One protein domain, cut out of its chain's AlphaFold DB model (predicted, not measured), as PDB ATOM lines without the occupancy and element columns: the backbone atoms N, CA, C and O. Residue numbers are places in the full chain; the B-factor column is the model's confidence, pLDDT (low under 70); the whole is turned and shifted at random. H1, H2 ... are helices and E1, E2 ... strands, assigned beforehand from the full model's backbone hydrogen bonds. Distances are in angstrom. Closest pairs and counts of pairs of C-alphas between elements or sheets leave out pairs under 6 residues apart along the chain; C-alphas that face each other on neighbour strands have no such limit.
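What this domain is: This is residues 16 to 60 of the 61 residues of an uncharacterized protein of Firmicutes bacterium CAG:646 (UniProt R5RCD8). A small twisted sheet of three strands, E1, E2 and E3, has the longer helix, H1, packed slantwise over one face, making two layers, one of helix and one of sheet. The short helix H2 follows the end of E3 and only grazes the sheet, well away from H1. The printed part has 45 residues, with two named helices and three named strands in the order H1, E1, E2, E3, H2; the class is mixed, helices and strands. The sheet, in the order E1, E2, E3, is a meander, each strand the antiparallel neighbour of the one before. The whole is compact, with a radius of gyration of the C-alphas of 10.2 A and spans of 27 by 20 by 14 A.

How they stand to each other: H1, residues 16 to 27, is on the sheet of E1, residues 32 to 35, E2, residues 38 to 43, and E3, residues 46 to 53, at a height over the sheet of 8.2 A. It lies over E2, at 55 degrees to it on the local plane; their closest C-alphas, those of Ala 22 and Ile 42, are 6.0 A apart. E1 and E2 form a hairpin, with N 33 and O 40 within hydrogen-bond range at 3.0 A. E2 and E3 form another, with N 41 and O 48 at 2.8 A. E3 bends by 53 degrees at residue 50. H2, residues 54 to 58, is apart from H1. In H1 and H2 every O i to N i+4 pair is within hydrogen-bond range.

Where its parts are: H1 begins at C-alpha 16 (17.084, -46.549, -21.097) and is 17.1 A long. E1 measures 9.7 A, E2 16.3 A and E3 18.8 A. H2, 6.5 A long, ends at C-alpha 58 (24.431, -28.309, -3.074).

The domain as a whole: The two C-alphas farthest apart, those of Gly 16 and Tyr 60, are 30.2 A apart. The printed part has no cut, and its four links between named elements are tight. The sheet is only just strongly twisted, its C-alphas lying up to 4.3 A off the best plane. The pLDDT is under 70 at residue 16 and residues 58 to 60.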
ATOM      1  N   GLY A  16      17.664 -47.405 -20.056       63.91
ATOM      2  CA  GLY A  16      17.084 -46.549 -21.097       63.91
ATOM      3  C   GLY A  16      16.587 -45.185 -20.598       63.91
ATOM      4  O   GLY A  16      16.314 -44.306 -21.412       63.91
ATOM      5  N   THR A  17      16.461 -44.987 -19.284       74.06
ATOM      6  CA  THR A  17      15.956 -43.750 -18.671       74.06
ATOM      7  C   THR A  17      17.004 -42.639 -18.713       74.06
ATOM      8  O   THR A  17      16.657 -41.506 -19.031       74.06
ATOM      9  N   ILE A  18      18.290 -42.951 -18.492       79.44
ATOM     10  CA  ILE A  18      19.359 -41.937 -18.511       79.44
ATOM     11  C   ILE A  18      19.544 -41.314 -19.901       79.44
ATOM     12  O   ILE A  18      19.688 -40.102 -20.006       79.44
ATOM     13  N   HIS A  19      19.451 -42.118 -20.965       82.25
ATOM     14  CA  HIS A  19      19.549 -41.632 -22.345       82.25
ATOM     15  C   HIS A  19      18.369 -40.719 -22.696       82.25
ATOM     16  O   HIS A  19      18.574 -39.619 -23.191       82.25
ATOM     17  N   LYS A  20      17.139 -41.104 -22.326       84.19
ATOM     18  CA  LYS A  20      15.956 -40.248 -22.518       84.19
ATOM     19  C   LYS A  20      16.041 -38.936 -21.739       84.19
ATOM     20  O   LYS A  20      15.609 -37.903 -22.235       84.19
ATOM     21  N   MET A  21      16.565 -38.971 -20.513       82.25
ATOM     22  CA  MET A  21      16.768 -37.760 -19.715       82.25
ATOM     23  C   MET A  21      17.870 -36.875 -20.290       82.25
ATOM     24  O   MET A  21      17.719 -35.660 -20.256       82.25
ATOM     25  N   ALA A  22      18.941 -37.465 -20.829       84.75
ATOM     26  CA  ALA A  22      19.986 -36.729 -21.527       84.75
ATOM     27  C   ALA A  22      19.429 -36.029 -22.775       84.75
ATOM     28  O   ALA A  22      19.634 -34.828 -22.915       84.75
ATOM     29  N   ASP A  23      18.652 -36.733 -23.603       86.12
ATOM     30  CA  ASP A  23      18.005 -36.157 -24.790       86.12
ATOM     31  C   ASP A  23      17.084 -34.983 -24.426       86.12
ATOM     32  O   ASP A  23      17.177 -33.909 -25.019       86.12
ATOM     33  N   LEU A  24      16.223 -35.156 -23.416       87.00
ATOM     34  CA  LEU A  24      15.327 -34.095 -22.936       87.00
ATOM     35  C   LEU A  24      16.104 -32.894 -22.390       87.00
ATOM     36  O   LEU A  24      15.781 -31.747 -22.687       87.00
ATOM     37  N   ALA A  25      17.138 -33.148 -21.595       86.31
ATOM     38  CA  ALA A  25      17.952 -32.096 -21.014       86.31
ATOM     39  C   ALA A  25      18.736 -31.325 -22.093       86.31
ATOM     40  O   ALA A  25      18.801 -30.100 -22.014       86.31
ATOM     41  N   LEU A  26      19.247 -31.998 -23.131       86.56
ATOM     42  CA  LEU A  26      19.872 -31.349 -24.290       86.56
ATOM     43  C   LEU A  26      18.878 -30.483 -25.071       86.56
ATOM     44  O   LEU A  26      19.211 -29.349 -25.411       86.56
ATOM     45  N   GLN A  27      17.659 -30.979 -25.317       86.31
ATOM     46  CA  GLN A  27      16.594 -30.215 -25.988       86.31
ATOM     47  C   GLN A  27      16.244 -28.922 -25.242       86.31
ATOM     48  O   GLN A  27      15.997 -27.892 -25.865       86.31
ATOM     49  N   GLU A  28      16.274 -28.963 -23.913       85.56
ATOM     50  CA  GLU A  28      16.017 -27.814 -23.041       85.56
ATOM     51  C   GLU A  28      17.270 -26.935 -22.806       85.56
ATOM     52  O   GLU A  28      17.202 -25.910 -22.126       85.56
ATOM     53  N   GLY A  29      18.425 -27.305 -23.373       84.12
ATOM     54  CA  GLY A  29      19.674 -26.538 -23.301       84.12
ATOM     55  C   GLY A  29      20.519 -26.767 -22.041       84.12
ATOM     56  O   GLY A  29      21.462 -26.011 -21.785       84.12
ATOM     57  N   TYR A  30      20.221 -27.800 -21.255       85.06
ATOM     58  CA  TYR A  30      21.034 -28.202 -20.109       85.06
ATOM     59  C   TYR A  30      22.277 -28.979 -20.551       85.06
ATOM     60  O   TYR A  30      22.273 -29.731 -21.523       85.06
ATOM     61  N   LYS A  31      23.358 -28.827 -19.779       86.19
ATOM     62  CA  LYS A  31      24.624 -29.560 -19.969       86.19
ATOM     63  C   LYS A  31      24.857 -30.658 -18.934       86.19
ATOM     64  O   LYS A  31      25.794 -31.442 -19.073       86.19
ATOM     65  N   PHE A  32      24.021 -30.710 -17.900       85.12
ATOM     66  CA  PHE A  32      24.145 -31.661 -16.806       85.12
ATOM     67  C   PHE A  32      22.793 -32.271 -16.459       85.12
ATOM     68  O   PHE A  32      21.768 -31.587 -16.454       85.12
ATOM     69  N   ILE A  33      22.816 -33.554 -16.115       87.75
ATOM     70  CA  ILE A  33      21.671 -34.260 -15.540       87.75
ATOM     71  C   ILE A  33      22.067 -34.848 -14.195       87.75
ATOM     72  O   ILE A  33      23.199 -35.302 -14.008       87.75
ATOM     73  N   LEU A  34      21.118 -34.852 -13.263       85.50
ATOM     74  CA  LEU A  34      21.249 -35.577 -12.010       85.50
ATOM     75  C   LEU A  34      20.423 -36.855 -12.109       85.50
ATOM     76  O   LEU A  34      19.199 -36.802 -12.221       85.50
ATOM     77  N   PHE A  35      21.095 -37.998 -12.056       83.12
ATOM     78  CA  PHE A  35      20.470 -39.311 -12.137       83.12
ATOM     79  C   PHE A  35      21.041 -40.200 -11.034       83.12
ATOM     80  O   PHE A  35      22.254 -40.334 -10.916       83.12
ATOM     81  N   ASN A  36      20.179 -40.780 -10.195       80.62
ATOM     82  CA  ASN A  36      20.585 -41.616  -9.055       80.62
ATOM     83  C   ASN A  36      21.637 -40.982  -8.138       80.62
ATOM     84  O   ASN A  36      22.625 -41.614  -7.773       80.62
ATOM     85  N   ASP A  37      21.433 -39.712  -7.792       83.38
ATOM     86  CA  ASP A  37      22.368 -38.931  -6.972       83.38
ATOM     87  C   ASP A  37      23.735 -38.667  -7.634       83.38
ATOM     88  O   ASP A  37      24.553 -37.954  -7.065       83.38
ATOM     89  N   GLN A  38      23.971 -39.156  -8.855       85.62
ATOM     90  CA  GLN A  38      25.178 -38.901  -9.636       85.62
ATOM     91  C   GLN A  38      24.934 -37.841 -10.700       85.62
ATOM     92  O   GLN A  38      23.875 -37.773 -11.330       85.62
ATOM     93  N   VAL A  39      25.947 -37.014 -10.915       86.94
ATOM     94  CA  VAL A  39      25.918 -35.961 -11.921       86.94
ATOM     95  C   VAL A  39      26.604 -36.452 -13.179       86.94
ATOM     96  O   VAL A  39      27.774 -36.853 -13.162       86.94
ATOM     97  N   TYR A  40      25.895 -36.348 -14.292       88.38
ATOM     98  CA  TYR A  40      26.432 -36.650 -15.606       88.38
ATOM     99  C   TYR A  40      26.509 -35.379 -16.438       88.38
ATOM    100  O   TYR A  40      25.586 -34.565 -16.442       88.38
ATOM    101  N   CYS A  41      27.621 -35.223 -17.147       88.44
ATOM    102  CA  CYS A  41      27.762 -34.257 -18.221       88.44
ATOM    103  C   CYS A  41      27.205 -34.889 -19.496       88.44
ATOM    104  O   CYS A  41      27.547 -36.029 -19.819       88.44
ATOM    105  N   ILE A  42      26.339 -34.161 -20.190       89.94
ATOM    106  CA  ILE A  42      25.649 -34.633 -21.390       89.94
ATOM    107  C   ILE A  42      26.057 -33.795 -22.601       89.94
ATOM    108  O   ILE A  42      26.243 -32.580 -22.524       89.94
ATOM    109  N   SER A  43      26.234 -34.463 -23.732       85.50
ATOM    110  CA  SER A  43      26.443 -33.888 -25.062       85.50
ATOM    111  C   SER A  43      25.775 -34.797 -26.093       85.50
ATOM    112  O   SER A  43      25.432 -35.925 -25.753       85.50
ATOM    113  N   GLU A  44      25.598 -34.320 -27.327       81.06
ATOM    114  CA  GLU A  44      24.782 -34.990 -28.361       81.06
ATOM    115  C   GLU A  44      25.092 -36.486 -28.558       81.06
ATOM    116  O   GLU A  44      24.178 -37.256 -28.822       81.06
ATOM    117  N   ASP A  45      26.342 -36.913 -28.352       82.50
ATOM    118  CA  ASP A  45      26.762 -38.311 -28.524       82.50
ATOM    119  C   ASP A  45      27.271 -38.995 -27.245       82.50
ATOM    120  O   ASP A  45      27.608 -40.180 -27.267       82.50
ATOM    121  N   ILE A  46      27.413 -38.272 -26.127       85.62
ATOM    122  CA  ILE A  46      28.160 -38.785 -24.969       85.62
ATOM    123  C   ILE A  46      27.512 -38.379 -23.649       85.62
ATOM    124  O   ILE A  46      27.212 -37.211 -23.401       85.62
ATOM    125  N   ILE A  47      27.395 -39.363 -22.757       87.38
ATOM    126  CA  ILE A  47      27.064 -39.181 -21.345       87.38
ATOM    127  C   ILE A  47      28.316 -39.523 -20.531       87.38
ATOM    128  O   ILE A  47      28.773 -40.666 -20.523       87.38
ATOM    129  N   ILE A  48      28.886 -38.530 -19.851       88.12
ATOM    130  CA  ILE A  48      30.109 -38.670 -19.054       88.12
ATOM    131  C   ILE A  48      29.744 -38.586 -17.576       88.12
ATOM    132  O   ILE A  48      29.169 -37.594 -17.130       88.12
ATOM    133  N   ASN A  49      30.117 -39.599 -16.793       87.38
ATOM    134  CA  ASN A  49      30.029 -39.512 -15.338       87.38
ATOM    135  C   ASN A  49      31.074 -38.512 -14.827       87.38
ATOM    136  O   ASN A  49      32.266 -38.674 -15.083       87.38
ATOM    137  N   THR A  50      30.629 -37.480 -14.116       85.25
ATOM    138  CA  THR A  50      31.526 -36.435 -13.600       85.25
ATOM    139  C   THR A  50      32.237 -36.837 -12.305       85.25
ATOM    140  O   THR A  50      33.152 -36.143 -11.873       85.25
ATOM    141  N   GLY A  51      31.815 -37.933 -11.668       85.12
ATOM    142  CA  GLY A  51      32.256 -38.329 -10.330       85.12
ATOM    143  C   GLY A  51      31.678 -37.465  -9.204       85.12
ATOM    144  O   GLY A  51      31.978 -37.725  -8.042       85.12
ATOM    145  N   LEU A  52      30.854 -36.462  -9.529       85.38
ATOM    146  CA  LEU A  52      30.176 -35.602  -8.564       85.38
ATOM    147  C   LEU A  52      28.826 -36.197  -8.169       85.38
ATOM    148  O   LEU A  52      28.135 -36.819  -8.982       85.38
ATOM    149  N   THR A  53      28.433 -35.944  -6.924       86.31
ATOM    150  CA  THR A  53      27.120 -36.317  -6.399       86.31
ATOM    151  C   THR A  53      26.217 -35.105  -6.205       86.31
ATOM    152  O   THR A  53      26.663 -33.954  -6.241       86.31
ATOM    153  N   ARG A  54      24.929 -35.350  -5.943       81.19
ATOM    154  CA  ARG A  54      23.966 -34.310  -5.557       81.19
ATOM    155  C   ARG A  54      24.510 -33.438  -4.421       81.19
ATOM    156  O   ARG A  54      24.380 -32.216  -4.464       81.19
ATOM    157  N   ASN A  55      25.124 -34.062  -3.417       81.31
ATOM    158  CA  ASN A  55      25.655 -33.364  -2.247       81.31
ATOM    159  C   ASN A  55      26.811 -32.425  -2.599       81.31
ATOM    160  O   ASN A  55      26.930 -31.366  -1.988       81.31
ATOM    161  N   ASP A  56      27.630 -32.778  -3.590       78.31
ATOM    162  CA  ASP A  56      28.723 -31.921  -4.044       78.31
ATOM    163  C   ASP A  56      28.190 -30.657  -4.718       78.31
ATOM    164  O   ASP A  56      28.740 -29.586  -4.506       78.31
ATOM    165  N   ILE A  57      27.080 -30.748  -5.455       71.12
ATOM    166  CA  ILE A  57      26.441 -29.584  -6.085       71.12
ATOM    167  C   ILE A  57      25.880 -28.627  -5.029       71.12
ATOM    168  O   ILE A  57      26.150 -27.428  -5.069       71.12
ATOM    169  N   PHE A  58      25.093 -29.146  -4.081       65.31
ATOM    170  CA  PHE A  58      24.431 -28.309  -3.074       65.31
ATOM    171  C   PHE A  58      25.396 -27.705  -2.057       65.31
ATOM    172  O   PHE A  58      25.025 -26.782  -1.344       65.31
ATOM    173  N   ARG A  59      26.641 -28.186  -1.992       57.41
ATOM    174  CA  ARG A  59      27.678 -27.591  -1.145       57.41
ATOM    175  C   ARG A  59      28.202 -26.252  -1.679       57.41
ATOM    176  O   ARG A  59      28.871 -25.540  -0.933       57.41
ATOM    177  N   TYR A  60      27.919 -25.928  -2.943       51.78
ATOM    178  CA  TYR A  60      28.345 -24.697  -3.619       51.78
ATOM    179  C   TYR A  60      27.184 -23.754  -3.992       51.78
ATOM    180  O   TYR A  60      27.426 -22.743  -4.656       51.78
TER     181      TYR A  60